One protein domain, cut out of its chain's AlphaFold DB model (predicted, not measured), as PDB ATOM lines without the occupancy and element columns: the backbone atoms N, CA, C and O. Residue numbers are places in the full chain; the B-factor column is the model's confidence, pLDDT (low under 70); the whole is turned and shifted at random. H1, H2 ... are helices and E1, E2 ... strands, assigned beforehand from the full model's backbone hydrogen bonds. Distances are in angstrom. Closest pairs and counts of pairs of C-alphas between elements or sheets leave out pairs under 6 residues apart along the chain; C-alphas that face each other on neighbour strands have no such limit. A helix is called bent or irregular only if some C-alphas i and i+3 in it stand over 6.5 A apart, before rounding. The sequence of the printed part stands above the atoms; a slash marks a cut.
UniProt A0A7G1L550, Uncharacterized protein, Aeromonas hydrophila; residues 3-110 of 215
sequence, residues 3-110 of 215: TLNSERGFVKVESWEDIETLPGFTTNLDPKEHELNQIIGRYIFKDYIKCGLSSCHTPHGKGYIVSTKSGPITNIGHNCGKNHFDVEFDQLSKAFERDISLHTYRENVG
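AT A GLANCE: This is residues 3 to 110 of the 215 residues of an uncharacterized protein of Aeromonas hydrophila (UniProt A0A7G1L550). A strongly twisted sheet of five strands, with E3 and E4 sharply folded along their length, has one long kinked helix, H2, laid across one face, and the far end of that helix, residues 105 to 110, sticks out as a tail. The small hairpin E1 and E2 makes one edge of the sheet and E5 the other, while the short helix H1 only grazes the sheet and leads into a long stretch without a named element, residues 21 to 35. The printed part has 108 residues, with five named strands and two named helices in the order E1 E2 H1 E3 E4 E5 H2; the sheet runs E2 E1 E3 E4 E5, antiparallel throughout, and the class is mixed, helices and strands. It is compact, with a radius of gyration of the C-alphas of 13.5 A, and its outline is elongated, spanning 43 by 28 by 24 A.

HOW THE PARTS SIT: E1, residues 3 to 6, and E2, residues 9 to 13, form a hairpin, antiparallel at 138 degrees between directions, with N 4 and O 11 at 2.9 A. E1 is also the antiparallel neighbour of E3, residues 36 to 50, at 152 degrees, with N 5 and O 40 at 2.8 A. Between E2 and E3 comes H1, residues 17 to 20, which only grazes the sheet with its residues 19 to 20. E2, H1 and E3 are a split strand-helix-strand unit, two strands running the same way with E1 between them in the sheet, and its crossover is right-handed. E3, E4, residues 59 to 68, and E5, residues 73 to 77, are a meander, each strand the antiparallel neighbour of the one before. In the hairpin of E3 and E4, at 161 degrees, N 43 and O 63 are 2.9 A apart and N 60 and O 49 are 2.8 A apart. E3 bends by 142 degrees at residue 47 and E4 by 97 degrees at residue 62. In the hairpin of E4 and E5, at 145 degrees, N 66 and O 74 are 2.9 A apart. H1 and E5 are near each other, with 6 pairs of C-alphas within 10 A. H2, residues 78 to 110, is on one face of the sheet, giving two layers, a helix over a sheet, at a height over the sheet of 8.3 A. It lies over E1 and E3 and only just over E4 and E5, with 3 C-alphas on each of these two. On the local plane its line and that of E3 stand at 82 degrees, across the strands. The closest C-alphas of E3 and H2 are those of Ile 39 and Leu 92, 6.4 A apart; those of E2 and H2 are Phe 10 and Ile 100, 7.1 A apart. H2 has a kink of 138 degrees near residue 85 and is irregular, with C-alphas 84 and 87 at 9.5 A. In H2, 27 of 29 O i to N i+4 pairs are within hydrogen-bond range; H1 is too short for such a pair. H1 and H2 are apart.

IN THESE COORDINATES: E1 begins at C-alpha 3, (10.435, 54.851, -52.702), and is 9.4 A long from first to last C-alpha; E2 is 12.8 A and H1 5.0 A. E3, the longest strand by residues, begins at C-alpha 36, (25.561, 45.337, -47.068), and measures 19.0 A, E4 21.0 A and E5 13.6 A. H2 measures 31.1 A and ends at C-alpha 110, (9.971, 73.318, -59.435).

THE WHOLE: The two C-alphas farthest apart are those of Glu 33 and Gly 110, 44.0 A. The printed part has no cut. The link from H1 to E3, 15 residues, is long, and that from E3 to E4 is short. The mean pLDDT of the printed part is 91.9, and residue 46 is under 70.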
ATOM      1  N   THR A   3       9.598  54.007 -51.854       92.12
ATOM      2  CA  THR A   3      10.435  54.851 -52.702       92.12
ATOM      3  C   THR A   3      11.685  54.071 -53.049       92.12
ATOM      4  O   THR A   3      12.430  53.702 -52.144       92.12
ATOM      5  N   LEU A   4      11.895  53.815 -54.337       92.19
ATOM      6  CA  LEU A   4      13.079  53.146 -54.866       92.19
ATOM      7  C   LEU A   4      14.012  54.158 -55.522       92.19
ATOM      8  O   LEU A   4      13.560  55.116 -56.144       92.19
ATOM      9  N   ASN A   5      15.312  53.928 -55.399       90.56
ATOM     10  CA  ASN A   5      16.331  54.630 -56.156       90.56
ATOM     11  C   ASN A   5      16.528  53.920 -57.501       90.56
ATOM     12  O   ASN A   5      16.936  52.762 -57.545       90.56
ATOM     13  N   SER A   6      16.201  54.616 -58.586       83.62
ATOM     14  CA  SER A   6      16.402  54.170 -59.964       83.62
ATOM     15  C   SER A   6      17.501  54.997 -60.632       83.62
ATOM     16  O   SER A   6      17.838  56.088 -60.174       83.62
ATOM     17  N   GLU A   7      17.996  54.547 -61.786       75.06
ATOM     18  CA  GLU A   7      18.982  55.293 -62.585       75.06
ATOM     19  C   GLU A   7      18.536  56.724 -62.939       75.06
ATOM     20  O   GLU A   7      19.368  57.603 -63.155       75.06
ATOM     21  N   ARG A   8      17.221  56.980 -62.991       71.12
ATOM     22  CA  ARG A   8      16.638  58.288 -63.330       71.12
ATOM     23  C   ARG A   8      16.194  59.098 -62.105       71.12
ATOM     24  O   ARG A   8      15.564  60.141 -62.269       71.12
ATOM     25  N   GLY A   9      16.515  58.644 -60.893       83.69
ATOM     26  CA  GLY A   9      16.115  59.267 -59.629       83.69
ATOM     27  C   GLY A   9      15.151  58.404 -58.816       83.69
ATOM     28  O   GLY A   9      15.079  57.189 -58.996       83.69
ATOM     29  N   PHE A  10      14.405  59.025 -57.901       89.56
ATOM     30  CA  PHE A  10      13.523  58.296 -56.993       89.56
ATOM     31  C   PHE A  10      12.152  58.028 -57.612       89.56
ATOM     32  O   PHE A  10      11.483  58.944 -58.082       89.56
ATOM     33  N   VAL A  11      11.712  56.772 -57.572       89.75
ATOM     34  CA  VAL A  11      10.406  56.345 -58.085       89.75
ATOM     35  C   VAL A  11       9.536  55.880 -56.927       89.75
ATOM     36  O   VAL A  11       9.980  55.125 -56.058       89.75
ATOM     37  N   LYS A  12       8.284  56.343 -56.909       89.62
ATOM     38  CA  LYS A  12       7.275  55.866 -55.964       89.62
ATOM     39  C   LYS A  12       6.660  54.581 -56.494       89.62
ATOM     40  O   LYS A  12       6.210  54.541 -57.634       89.62
ATOM     41  N   VAL A  13       6.642  53.565 -55.643       89.06
ATOM     42  CA  VAL A  13       6.014  52.275 -55.915       89.06
ATOM     43  C   VAL A  13       4.875  52.100 -54.914       89.06
ATOM     44  O   VAL A  13       5.033  52.376 -53.717       89.06
ATOM     45  N   GLU A  14       3.709  51.715 -55.422       82.38
ATOM     46  CA  GLU A  14       2.479  51.624 -54.628       82.38
ATOM     47  C   GLU A  14       2.264  50.215 -54.060       82.38
ATOM     48  O   GLU A  14       1.724  50.075 -52.962       82.38
ATOM     49  N   SER A  15       2.732  49.185 -54.770       87.94
ATOM     50  CA  SER A  15       2.509  47.775 -54.453       87.94
ATOM     51  C   SER A  15       3.756  47.123 -53.846       87.94
ATOM     52  O   SER A  15       4.890  47.431 -54.215       87.94
ATOM     53  N   TRP A  16       3.548  46.234 -52.870       90.69
ATOM     54  CA  TRP A  16       4.638  45.437 -52.300       90.69
ATOM     55  C   TRP A  16       5.064  44.318 -53.250       90.69
ATOM     56  O   TRP A  16       6.242  43.984 -53.318       90.69
ATOM     57  N   GLU A  17       4.121  43.791 -54.024       89.81
ATOM     58  CA  GLU A  17       4.346  42.757 -55.027       89.81
ATOM     59  C   GLU A  17       5.423  43.193 -56.035       89.81
ATOM     60  O   GLU A  17       6.305  42.406 -56.370       89.81
ATOM     61  N   ASP A  18       5.443  44.471 -56.426       89.62
ATOM     62  CA  ASP A  18       6.492  45.037 -57.285       89.62
ATOM     63  C   ASP A  18       7.904  44.851 -56.691       89.62
ATOM     64  O   ASP A  18       8.861  44.600 -57.425       89.62
ATOM     65  N   ILE A  19       8.046  44.914 -55.362       91.56
ATOM     66  CA  ILE A  19       9.316  44.674 -54.655       91.56
ATOM     67  C   ILE A  19       9.689  43.196 -54.681       91.56
ATOM     68  O   ILE A  19      10.856  42.864 -54.879       91.56
ATOM     69  N   GLU A  20       8.710  42.311 -54.519       91.81
ATOM     70  CA  GLU A  20       8.928  40.863 -54.551       91.81
ATOM     71  C   GLU A  20       9.332  40.365 -55.943       91.81
ATOM     72  O   GLU A  20      10.049  39.371 -56.056       91.81
ATOM     73  N   THR A  21       8.934  41.081 -57.001       92.62
ATOM     74  CA  THR A  21       9.365  40.785 -58.377       92.62
ATOM     75  C   THR A  21      10.762  41.304 -58.729       92.62
ATOM     76  O   THR A  21      11.259  41.011 -59.821       92.62
ATOM     77  N   LEU A  22      11.427  42.050 -57.833       90.88
ATOM     78  CA  LEU A  22      12.775  42.546 -58.102       90.88
ATOM     79  C   LEU A  22      13.756  41.375 -58.285       90.88
ATOM     80  O   LEU A  22      13.798  40.460 -57.456       90.88
ATOM     81  N   PRO A  23      14.604  41.403 -59.330       92.31
ATOM     82  CA  PRO A  23      15.611  40.372 -59.535       92.31
ATOM     83  C   PRO A  23      16.524  40.222 -58.314       92.31
ATOM     84  O   PRO A  23      17.138  41.186 -57.861       92.31
ATOM     85  N   GLY A  24      16.625  39.001 -57.788       93.06
ATOM     86  CA  GLY A  24      17.447  38.703 -56.614       93.06
ATOM     87  C   GLY A  24      16.793  39.034 -55.270       93.06
ATOM     88  O   GLY A  24      17.474  38.939 -54.247       93.06
ATOM     89  N   PHE A  25      15.507  39.401 -55.243       95.88
ATOM     90  CA  PHE A  25      14.774  39.575 -53.993       95.88
ATOM     91  C   PHE A  25      14.646  38.250 -53.227       95.88
ATOM     92  O   PHE A  25      14.275  37.217 -53.785       95.88
ATOM     93  N   THR A  26      14.943  38.282 -51.930       95.75
ATOM     94  CA  THR A  26      14.791  37.158 -51.004       95.75
ATOM     95  C   THR A  26      14.115  37.608 -49.716       95.75
ATOM     96  O   THR A  26      14.378  38.690 -49.190       95.75
ATOM     97  N   THR A  27      13.257  36.747 -49.177       94.88
ATOM     98  CA  THR A  27      12.557  36.942 -47.898       94.88
ATOM     99  C   THR A  27      13.291  36.306 -46.715       94.88
ATOM    100  O   THR A  27      12.783  36.336 -45.593       94.88
ATOM    101  N   ASN A  28      14.460  35.706 -46.957       95.94
ATOM    102  CA  ASN A  28      15.214  34.954 -45.961       95.94
ATOM    103  C   ASN A  28      16.734  35.121 -46.146       95.94
ATOM    104  O   ASN A  28      17.447  34.171 -46.462       95.94
ATOM    105  N   LEU A  29      17.221  36.351 -46.002       95.94
ATOM    106  CA  LEU A  29      18.639  36.698 -46.063       95.94
ATOM    107  C   LEU A  29      19.326  36.413 -44.720       95.94
ATOM    108  O   LEU A  29      18.863  36.897 -43.684       95.94
ATOM    109  N   ASP A  30      20.458  35.705 -44.734       95.00
ATOM    110  CA  ASP A  30      21.311  35.580 -43.548       95.00
ATOM    111  C   ASP A  30      22.250  36.795 -43.412       95.00
ATOM    112  O   ASP A  30      23.156  36.962 -44.229       95.00
ATOM    113  N   PRO A  31      22.080  37.654 -42.390       92.19
ATOM    114  CA  PRO A  31      22.932  38.828 -42.222       92.19
ATOM    115  C   PRO A  31      24.390  38.497 -41.861       92.19
ATOM    116  O   PRO A  31      25.220  39.399 -41.892       92.19
ATOM    117  N   LYS A  32      24.717  37.254 -41.482       92.50
ATOM    118  CA  LYS A  32      26.099  36.845 -41.167       92.50
ATOM    119  C   LYS A  32      26.901  36.451 -42.403       92.50
ATOM    120  O   LYS A  32      28.116  36.601 -42.405       92.50
ATOM    121  N   GLU A  33      26.215  35.973 -43.437       93.31
ATOM    122  CA  GLU A  33      26.824  35.488 -44.682       93.31
ATOM    123  C   GLU A  33      26.909  36.579 -45.761       93.31
ATOM    124  O   GLU A  33      27.497  36.378 -46.824       93.31
ATOM    125  N   HIS A  34      26.310  37.745 -45.509       92.12
ATOM    126  CA  HIS A  34      26.179  38.809 -46.492       92.12
ATOM    127  C   HIS A  34      26.592  40.165 -45.929       92.12
ATOM    128  O   HIS A  34      26.106  40.599 -44.890       92.12
ATOM    129  N   GLU A  35      27.422  40.883 -46.683       93.06
ATOM    130  CA  GLU A  35      27.738  42.285 -46.415       93.06
ATOM    131  C   GLU A  35      26.775  43.217 -47.148       93.06
ATOM    132  O   GLU A  35      26.385  42.973 -48.301       93.06
ATOM    133  N   LEU A  36      26.425  44.322 -46.493       93.81
ATOM    134  CA  LEU A  36      25.561  45.337 -47.068       93.81
ATOM    135  C   LEU A  36      26.319  46.107 -48.162       93.81
ATOM    136  O   LEU A  36      27.517  46.350 -48.059       93.81
ATOM    137  N   ASN A  37      25.636  46.438 -49.257       94.62
ATOM    138  CA  ASN A  37      26.214  47.227 -50.348       94.62
ATOM    139  C   ASN A  37      25.607  48.628 -50.365       94.62
ATOM    140  O   ASN A  37      26.303  49.628 -50.233       94.62
ATOM    141  N   GLN A  38      24.282  48.704 -50.499       94.44
ATOM    142  CA  GLN A  38      23.571  49.975 -50.538       94.44
ATOM    143  C   GLN A  38      22.104  49.814 -50.145       94.44
ATOM    144  O   GLN A  38      21.512  48.735 -50.225       94.44
ATOM    145  N   ILE A  39      21.501  50.936 -49.765       95.44
ATOM    146  CA  ILE A  39      20.054  51.066 -49.634       95.44
ATOM    147  C   ILE A  39      19.510  51.520 -50.984       95.44
ATOM    148  O   ILE A  39      19.834  52.602 -51.466       95.44
ATOM    149  N   ILE A  40      18.674  50.680 -51.587       94.75
ATOM    150  CA  ILE A  40      18.037  50.955 -52.880       94.75
ATOM    151  C   ILE A  40      16.599  51.432 -52.718       94.75
ATOM    152  O   ILE A  40      15.975  51.845 -53.688       94.75
ATOM    153  N   GLY A  41      16.051  51.377 -51.504       94.81
ATOM    154  CA  GLY A  41      14.682  51.787 -51.267       94.81
ATOM    155  C   GLY A  41      14.331  52.005 -49.807       94.81
ATOM    156  O   GLY A  41      14.996  51.515 -48.898       94.81
ATOM    157  N   ARG A  42      13.220  52.702 -49.591       94.38
ATOM    158  CA  ARG A  42      12.558  52.893 -48.297       94.38
ATOM    159  C   ARG A  42      11.095  52.511 -48.429       94.38
ATOM    160  O   ARG A  42      10.458  52.869 -49.416       94.38
ATOM    161  N   TYR A  43      10.536  51.900 -47.394       92.88
ATOM    162  CA  TYR A  43       9.097  51.707 -47.266       92.88
ATOM    163  C   TYR A  43       8.571  52.294 -45.955       92.88
ATOM    164  O   TYR A  43       9.187  52.171 -44.894       92.88
ATOM    165  N   ILE A  44       7.411  52.944 -46.042       89.94
ATOM    166  CA  ILE A  44       6.603  53.368 -44.894       89.94
ATOM    167  C   ILE A  44       5.157  52.977 -45.179       89.94
ATOM    168  O   ILE A  44       4.528  53.524 -46.093       89.94
ATOM    169  N   PHE A  45       4.627  52.049 -44.394       81.94
ATOM    170  CA  PHE A  45       3.278  51.515 -44.522       81.94
ATOM    171  C   PHE A  45       2.491  51.651 -43.218       81.94
ATOM    172  O   PHE A  45       3.059  51.787 -42.135       81.94
ATOM    173  N   LYS A  46       1.159  51.637 -43.348       67.50
ATOM    174  CA  LYS A  46       0.256  51.411 -42.210       67.50
ATOM    175  C   LYS A  46       0.210  49.925 -41.853       67.50
ATOM    176  O   LYS A  46       0.215  49.589 -40.675       67.50
ATOM    177  N   ASP A  47       0.223  49.075 -42.876       76.12
ATOM    178  CA  ASP A  47       0.297  47.625 -42.735       76.12
ATOM    179  C   ASP A  47       1.750  47.178 -42.539       76.12
ATOM    180  O   ASP A  47       2.690  47.810 -43.023       76.12
ATOM    181  N   TYR A  48       1.952  46.111 -41.772       89.12
ATOM    182  CA  TYR A  48       3.287  45.670 -41.384       89.12
ATOM    183  C   TYR A  48       3.811  44.600 -42.346       89.12
ATOM    184  O   TYR A  48       3.150  43.591 -42.579       89.12
ATOM    185  N   ILE A  49       5.037  44.783 -42.839       90.31
ATOM    186  CA  ILE A  49       5.710  43.856 -43.755       90.31
ATOM    187  C   ILE A  49       6.718  43.003 -42.987       90.31
ATOM    188  O   ILE A  49       7.517  43.535 -42.214       90.31
ATOM    189  N   LYS A  50       6.707  41.681 -43.192       94.00
ATOM    190  CA  LYS A  50       7.656  40.761 -42.543       94.00
ATOM    191  C   LYS A  50       9.092  41.093 -42.935       94.00
ATOM    192  O   LYS A  50       9.381  41.249 -44.115       94.00
ATOM    193  N   CYS A  51       9.983  41.179 -41.952       95.19
ATOM    194  CA  CYS A  51      11.411  41.363 -42.193       95.19
ATOM    195  C   CYS A  51      11.980  40.203 -43.026       95.19
ATOM    196  O   CYS A  51      11.713  39.037 -42.724       95.19
ATOM    197  N   GLY A  52      12.787  40.528 -44.032       95.31
ATOM    198  CA  GLY A  52      13.437  39.557 -44.904       95.31
ATOM    199  C   GLY A  52      14.721  38.954 -44.329       95.31
ATOM    200  O   GLY A  52      15.345  38.131 -44.987       95.31
ATOM    201  N   LEU A  53      15.130  39.331 -43.110       96.19
ATOM    202  CA  LEU A  53      16.238  38.673 -42.410       96.19
ATOM    203  C   LEU A  53      15.796  37.339 -41.807       96.19
ATOM    204  O   LEU A  53      14.797  37.295 -41.079       96.19
ATOM    205  N   SER A  54      16.625  36.310 -41.989       95.69
ATOM    206  CA  SER A  54      16.430  34.958 -41.446       95.69
ATOM    207  C   SER A  54      16.340  34.900 -39.921       95.69
ATOM    208  O   SER A  54      15.734  34.002 -39.343       95.69
ATOM    209  N   SER A  55      16.931  35.887 -39.246       93.44
ATOM    210  CA  SER A  55      16.988  35.985 -37.786       93.44
ATOM    211  C   SER A  55      15.855  36.806 -37.162       93.44
ATOM    212  O   SER A  55      15.793  36.904 -35.937       93.44
ATOM    213  N   CYS A  56      14.957  37.402 -37.959       93.75
ATOM    214  CA  CYS A  56      13.918  38.291 -37.437       93.75
ATOM    215  C   CYS A  56      12.497  37.884 -37.832       93.75
ATOM    216  O   CYS A  56      11.676  37.649 -36.947       93.75
ATOM    217  N   HIS A  57      12.169  37.905 -39.132       93.38
ATOM    218  CA  HIS A  57      10.814  37.727 -39.693       93.38
ATOM    219  C   HIS A  57       9.663  38.519 -39.038       93.38
ATOM    220  O   HIS A  57       8.490  38.330 -39.373       93.38
ATOM    221  N   THR A  58       9.973  39.448 -38.134       93.06
ATOM    222  CA  THR A  58       8.979  40.243 -37.420       93.06
ATOM    223  C   THR A  58       8.407  41.291 -38.374       93.06
ATOM    224  O   THR A  58       9.163  41.894 -39.141       93.06
ATOM    225  N   PRO A  59       7.085  41.523 -38.369       92.50
ATOM    226  CA  PRO A  59       6.489  42.567 -39.186       92.50
ATOM    227  C   PRO A  59       6.956  43.975 -38.779       92.50
ATOM    228  O   PRO A  59       7.002  44.317 -37.595       92.50
ATOM    229  N   HIS A  60       7.249  44.830 -39.760       91.69
ATOM    230  CA  HIS A  60       7.642  46.227 -39.577       91.69
ATOM    231  C   HIS A  60       6.777  47.166 -40.425       91.69
ATOM    232  O   HIS A  60       6.563  46.923 -41.608       91.69
ATOM    233  N   GLY A  61       6.331  48.284 -39.842       91.00
ATOM    234  CA  GLY A  61       5.623  49.342 -40.582       91.00
ATOM    235  C   GLY A  61       6.556  50.293 -41.348       91.00
ATOM    236  O   GLY A  61       6.112  51.071 -42.187       91.00
ATOM    237  N   LYS A  62       7.866  50.256 -41.070       92.69
ATOM    238  CA  LYS A  62       8.868  51.038 -41.802       92.69
ATOM    239  C   LYS A  62      10.213  50.328 -41.875       92.69
ATOM    240  O   LYS A  62      10.627  49.663 -40.921       92.69
ATOM    241  N   GLY A  63      10.927  50.562 -42.965       94.69
ATOM    242  CA  GLY A  63      12.254  50.012 -43.175       94.69
ATOM    243  C   GLY A  63      12.802  50.335 -44.555       94.69
ATOM    244  O   GLY A  63      12.353  51.274 -45.216       94.69
ATOM    245  N   TYR A  64      13.788  49.548 -44.965       95.94
ATOM    246  CA  TYR A  64      14.578  49.780 -46.165       95.94
ATOM    247  C   TYR A  64      14.624  48.535 -47.039       95.94
ATOM    248  O   TYR A  64      14.530  47.413 -46.541       95.94
ATOM    249  N   ILE A  65      14.773  48.757 -48.340       95.81
ATOM    250  CA  ILE A  65      15.146  47.735 -49.311       95.81
ATOM    251  C   ILE A  65      16.646  47.876 -49.525       95.81
ATOM    252  O   ILE A  65      17.130  48.965 -49.851       95.81
ATOM    253  N   VAL A  66      17.379  46.796 -49.300       95.75
ATOM    254  CA  VAL A  66      18.842  46.788 -49.323       95.75
ATOM    255  C   VAL A  66      19.342  45.768 -50.320       95.75
ATOM    256  O   VAL A  66      18.743  44.704 -50.466       95.75
ATOM    257  N   SER A  67      20.445  46.088 -50.985       95.75
ATOM    258  CA  SER A  67      21.218  45.110 -51.740       95.75
ATOM    259  C   SER A  67      22.488  44.751 -50.980       95.75
ATOM    260  O   SER A  67      23.065  45.564 -50.251       95.75
ATOM    261  N   THR A  68      22.921  43.512 -51.159       95.50
ATOM    262  CA  THR A  68      24.167  42.981 -50.602       95.50
ATOM    263  C   THR A  68      25.265  42.987 -51.659       95.50
ATOM    264  O   THR A  68      24.981  43.027 -52.861       95.50
ATOM    265  N   LYS A  69      26.534  42.930 -51.245       94.19
ATOM    266  CA  LYS A  69      27.672  42.886 -52.190       94.19
ATOM    267  C   LYS A  69      27.668  41.617 -53.045       94.19
ATOM    268  O   LYS A  69      28.123  41.633 -54.182       94.19
ATOM    269  N   SER A  70      27.101  40.540 -52.511       92.69
ATOM    270  CA  SER A  70      26.896  39.255 -53.184       92.69
ATOM    271  C   SER A  70      25.762  39.249 -54.214       92.69
ATOM    272  O   SER A  70      25.632  38.271 -54.944       92.69
ATOM    273  N   GLY A  71      24.922  40.289 -54.267       92.56
ATOM    274  CA  GLY A  71      23.817  40.398 -55.227       92.56
ATOM    275  C   GLY A  71      22.399  40.318 -54.643       92.56
ATOM    276  O   GLY A  71      21.568  41.107 -55.090       92.56
ATOM    277  N   PRO A  72      22.084  39.450 -53.656       95.25
ATOM    278  CA  PRO A  72      20.746  39.378 -53.076       95.25
ATOM    279  C   PRO A  72      20.216  40.718 -52.568       95.25
ATOM    280  O   PRO A  72      20.958  41.519 -51.984       95.25
ATOM    281  N   ILE A  73      18.913  40.911 -52.754       96.12
ATOM    282  CA  ILE A  73      18.138  42.065 -52.307       96.12
ATOM    283  C   ILE A  73      17.141  41.588 -51.256       96.12
ATOM    284  O   ILE A  73      16.542  40.527 -51.393       96.12
ATOM    285  N   THR A  74      16.929  42.365 -50.202       96.56
ATOM    286  CA  THR A  74      15.899  42.042 -49.212       96.56
ATOM    287  C   THR A  74      15.333  43.296 -48.564       96.56
ATOM    288  O   THR A  74      15.883  44.395 -48.691       96.56
ATOM    289  N   ASN A  75      14.228  43.140 -47.845       95.81
ATOM    290  CA  ASN A  75      13.663  44.182 -47.009       95.81
ATOM    291  C   ASN A  75      14.074  43.994 -45.548       95.81
ATOM    292  O   ASN A  75      13.956  42.911 -44.979       95.81
ATOM    293  N   ILE A  76      14.486  45.075 -44.894       95.50
ATOM    294  CA  ILE A  76      14.870  45.045 -43.481       95.50
ATOM    295  C   ILE A  76      14.175  46.154 -42.707       95.50
ATOM    296  O   ILE A  76      13.995  47.271 -43.198       95.50
ATOM    297  N   GLY A  77      13.757  45.847 -41.480       93.50
ATOM    298  CA  GLY A  77      13.270  46.868 -40.557       93.50
ATOM    299  C   GLY A  77      14.390  47.819 -40.147       93.50
ATOM    300  O   GLY A  77      15.546  47.414 -40.051       93.50
ATOM    301  N   HIS A  78      14.048  49.071 -39.831       88.31
ATOM    302  CA  HIS A  78      15.030  50.071 -39.383       88.31
ATOM    303  C   HIS A  78      15.876  49.582 -38.191       88.31
ATOM    304  O   HIS A  78      17.099  49.691 -38.209       88.31
ATOM    305  N   ASN A  79      15.232  48.980 -37.185       90.25
ATOM    306  CA  ASN A  79      15.928  48.453 -36.007       90.25
ATOM    307  C   ASN A  79      16.789  47.230 -36.355       90.25
ATOM    308  O   ASN A  79      17.866  47.062 -35.798       90.25
ATOM    309  N   CYS A  80      16.332  46.395 -37.292       93.56
ATOM    310  CA  CYS A  80      17.072  45.212 -37.724       93.56
ATOM    311  C   CYS A  80      18.358  45.598 -38.451       93.56
ATOM    312  O   CYS A  80      19.415  45.066 -38.134       93.56
ATOM    313  N   GLY A  81      18.283  46.562 -39.373       90.44
ATOM    314  CA  GLY A  81      19.466  47.036 -40.084       90.44
ATOM    315  C   GLY A  81      20.543  47.546 -39.132       90.44
ATOM    316  O   GLY A  81      21.693  47.136 -39.236       90.44
ATOM    317  N   LYS A  82      20.149  48.341 -38.132       90.62
ATOM    318  CA  LYS A  82      21.072  48.826 -37.102       90.62
ATOM    319  C   LYS A  82      21.645  47.697 -36.239       90.62
ATOM    320  O   LYS A  82      22.819  47.725 -35.913       90.62
ATOM    321  N   ASN A  83      20.845  46.698 -35.877       92.94
ATOM    322  CA  ASN A  83      21.318  45.604 -35.027       92.94
ATOM    323  C   ASN A  83      22.283  44.649 -35.746       92.94
ATOM    324  O   ASN A  83      23.145  44.069 -35.095       92.94
ATOM    325  N   HIS A  84      22.121  44.456 -37.060       92.12
ATOM    326  CA  HIS A  84      22.888  43.464 -37.822       92.12
ATOM    327  C   HIS A  84      24.049  44.053 -38.629       92.12
ATOM    328  O   HIS A  84      25.056  43.375 -38.798       92.12
ATOM    329  N   PHE A  85      23.928  45.297 -39.097       91.31
ATOM    330  CA  PHE A  85      24.923  45.964 -39.950       91.31
ATOM    331  C   PHE A  85      25.465  47.268 -39.325       91.31
ATOM    332  O   PHE A  85      26.258  47.977 -39.942       91.31
ATOM    333  N   ASP A  86      25.024  47.592 -38.104       90.69
ATOM    334  CA  ASP A  86      25.545  48.650 -37.229       90.69
ATOM    335  C   ASP A  86      25.796  50.000 -37.931       90.69
ATOM    336  O   ASP A  86      24.872  50.610 -38.487       90.69
ATOM    337  N   VAL A  87      27.042  50.487 -37.889       90.12
ATOM    338  CA  VAL A  87      27.434  51.819 -38.359       90.12
ATOM    339  C   VAL A  87      27.242  51.974 -39.867       90.12
ATOM    340  O   VAL A  87      26.833  53.045 -40.317       90.12
ATOM    341  N   GLU A  88      27.497  50.923 -40.649       91.81
ATOM    342  CA  GLU A  88      27.386  50.972 -42.112       91.81
ATOM    343  C   GLU A  88      25.938  51.249 -42.538       91.81
ATOM    344  O   GLU A  88      25.666  52.138 -43.350       91.81
ATOM    345  N   PHE A  89      24.981  50.568 -41.907       94.31
ATOM    346  CA  PHE A  89      23.564  50.792 -42.175       94.31
ATOM    347  C   PHE A  89      23.084  52.179 -41.734       94.31
ATOM    348  O   PHE A  89      22.301  52.819 -42.443       94.31
ATOM    349  N   ASP A  90      23.542  52.682 -40.586       93.69
ATOM    350  CA  ASP A  90      23.176  54.026 -40.122       93.69
ATOM    351  C   ASP A  90      23.692  55.119 -41.078       93.69
ATOM    352  O   ASP A  90      22.967  56.063 -41.401       93.69
ATOM    353  N   GLN A  91      24.910  54.971 -41.603       95.12
ATOM    354  CA  GLN A  91      25.466  55.899 -42.592       95.12
ATOM    355  C   GLN A  91      24.689  55.866 -43.911       95.12
ATOM    356  O   GLN A  91      24.293  56.922 -44.417       95.12
ATOM    357  N   LEU A  92      24.422  54.671 -44.444       95.19
ATOM    358  CA  LEU A  92      23.700  54.512 -45.705       95.19
ATOM    359  C   LEU A  92      22.250  54.988 -45.598       95.19
ATOM    360  O   LEU A  92      21.763  55.660 -46.504       95.19
ATOM    361  N   SER A  93      21.571  54.712 -44.482       94.88
ATOM    362  CA  SER A  93      20.193  55.177 -44.269       94.88
ATOM    363  C   SER A  93      20.120  56.694 -44.166       94.88
ATOM    364  O   SER A  93      19.290  57.307 -44.835       94.88
ATOM    365  N   LYS A  94      21.037  57.335 -43.433       95.06
ATOM    366  CA  LYS A  94      21.115  58.803 -43.370       95.06
ATOM    367  C   LYS A  94      21.404  59.437 -44.729       95.06
ATOM    368  O   LYS A  94      20.777  60.442 -45.068       95.06
ATOM    369  N   ALA A  95      22.334  58.868 -45.497       94.56
ATOM    370  CA  ALA A  95      22.634  59.342 -46.844       94.56
ATOM    371  C   ALA A  95      21.395  59.241 -47.746       94.56
ATOM    372  O   ALA A  95      21.001  60.227 -48.366       94.56
ATOM    373  N   PHE A  96      20.718  58.094 -47.716       94.69
ATOM    374  CA  PHE A  96      19.520  57.844 -48.506       94.69
ATOM    375  C   PHE A  96      18.362  58.797 -48.161       94.69
ATOM    376  O   PHE A  96      17.751  59.384 -49.054       94.69
ATOM    377  N   GLU A  97      18.077  59.021 -46.874       93.94
ATOM    378  CA  GLU A  97      17.030  59.967 -46.447       93.94
ATOM    379  C   GLU A  97      17.346  61.409 -46.859       93.94
ATOM    380  O   GLU A  97      16.447  62.168 -47.245       93.94
ATOM    381  N   ARG A  98      18.624  61.802 -46.796       94.88
ATOM    382  CA  ARG A  98      19.071  63.118 -47.260       94.88
ATOM    383  C   ARG A  98      18.831  63.275 -48.760       94.88
ATOM    384  O   ARG A  98      18.336  64.321 -49.179       94.88
ATOM    385  N   ASP A  99      19.143  62.251 -49.544       93.56
ATOM    386  CA  ASP A  99      19.013  62.290 -50.999       93.56
ATOM    387  C   ASP A  99      17.538  62.322 -51.431       93.56
ATOM    388  O   ASP A  99      17.173  63.133 -52.288       93.56
ATOM    389  N   ILE A 100      16.665  61.553 -50.764       92.81
ATOM    390  CA  ILE A 100      15.205  61.658 -50.934       92.81
ATOM    391  C   ILE A 100      14.732  63.075 -50.615       92.81
ATOM    392  O   ILE A 100      14.004  63.677 -51.404       92.81
ATOM    393  N   SER A 101      15.147  63.625 -49.471       92.88
ATOM    394  CA  SER A 101      14.718  64.960 -49.040       92.88
ATOM    395  C   SER A 101      15.126  66.019 -50.058       92.88
ATOM    396  O   SER A 101      14.306  66.839 -50.466       92.88
ATOM    397  N   LEU A 102      16.374  65.967 -50.533       93.19
ATOM    398  CA  LEU A 102      16.882  66.877 -51.553       93.19
ATOM    399  C   LEU A 102      16.102  66.760 -52.868       93.19
ATOM    400  O   LEU A 102      15.783  67.781 -53.480       93.19
ATOM    401  N   HIS A 103      15.782  65.539 -53.293       91.31
ATOM    402  CA  HIS A 103      14.965  65.304 -54.479       91.31
ATOM    403  C   HIS A 103      13.564  65.908 -54.323       91.31
ATOM    404  O   HIS A 103      13.163  66.734 -55.142       91.31
ATOM    405  N   THR A 104      12.869  65.608 -53.222       90.56
ATOM    406  CA  THR A 104      11.542  66.166 -52.927       90.56
ATOM    407  C   THR A 104      11.566  67.693 -52.834       90.56
ATOM    408  O   THR A 104      10.655  68.354 -53.326       90.56
ATOM    409  N   TYR A 105      12.608  68.295 -52.252       93.25
ATOM    410  CA  TYR A 105      12.733  69.752 -52.222       93.25
ATOM    411  C   TYR A 105      12.857  70.350 -53.622       93.25
ATOM    412  O   TYR A 105      12.209  71.356 -53.906       93.25
ATOM    413  N   ARG A 106      13.636  69.728 -54.512       92.75
ATOM    414  CA  ARG A 106      13.760  70.178 -55.905       92.75
ATOM    415  C   ARG A 106      12.431  70.081 -56.649       92.75
ATOM    416  O   ARG A 106      12.048  71.047 -57.307       92.75
ATOM    417  N   GLU A 107      11.710  68.972 -56.501       91.31
ATOM    418  CA  GLU A 107      10.377  68.800 -57.094       91.31
ATOM    419  C   GLU A 107       9.376  69.835 -56.567       91.31
ATOM    420  O   GLU A 107       8.646  70.456 -57.342       91.31
ATOM    421  N   ASN A 108       9.373  70.078 -55.254       93.06
ATOM    422  CA  ASN A 108       8.489  71.056 -54.624       93.06
ATOM    423  C   ASN A 108       8.792  72.480 -55.096       93.06
ATOM    424  O   ASN A 108       7.868  73.234 -55.397       93.06
ATOM    425  N   VAL A 109      10.068  72.858 -55.193       95.38
ATOM    426  CA  VAL A 109      10.460  74.172 -55.722       95.38
ATOM    427  C   VAL A 109      10.033  74.298 -57.181       95.38
ATOM    428  O   VAL A 109       9.377  75.277 -57.529       95.38
ATOM    429  N   GLY A 110      10.336  73.303 -58.019       92.69
ATOM    430  CA  GLY A 110       9.971  73.318 -59.435       92.69
ATOM    431  C   GLY A 110       8.460  73.431 -59.651       92.69
ATOM    432  O   GLY A 110       8.002  74.334 -60.347       92.69
TER     433      GLY A 110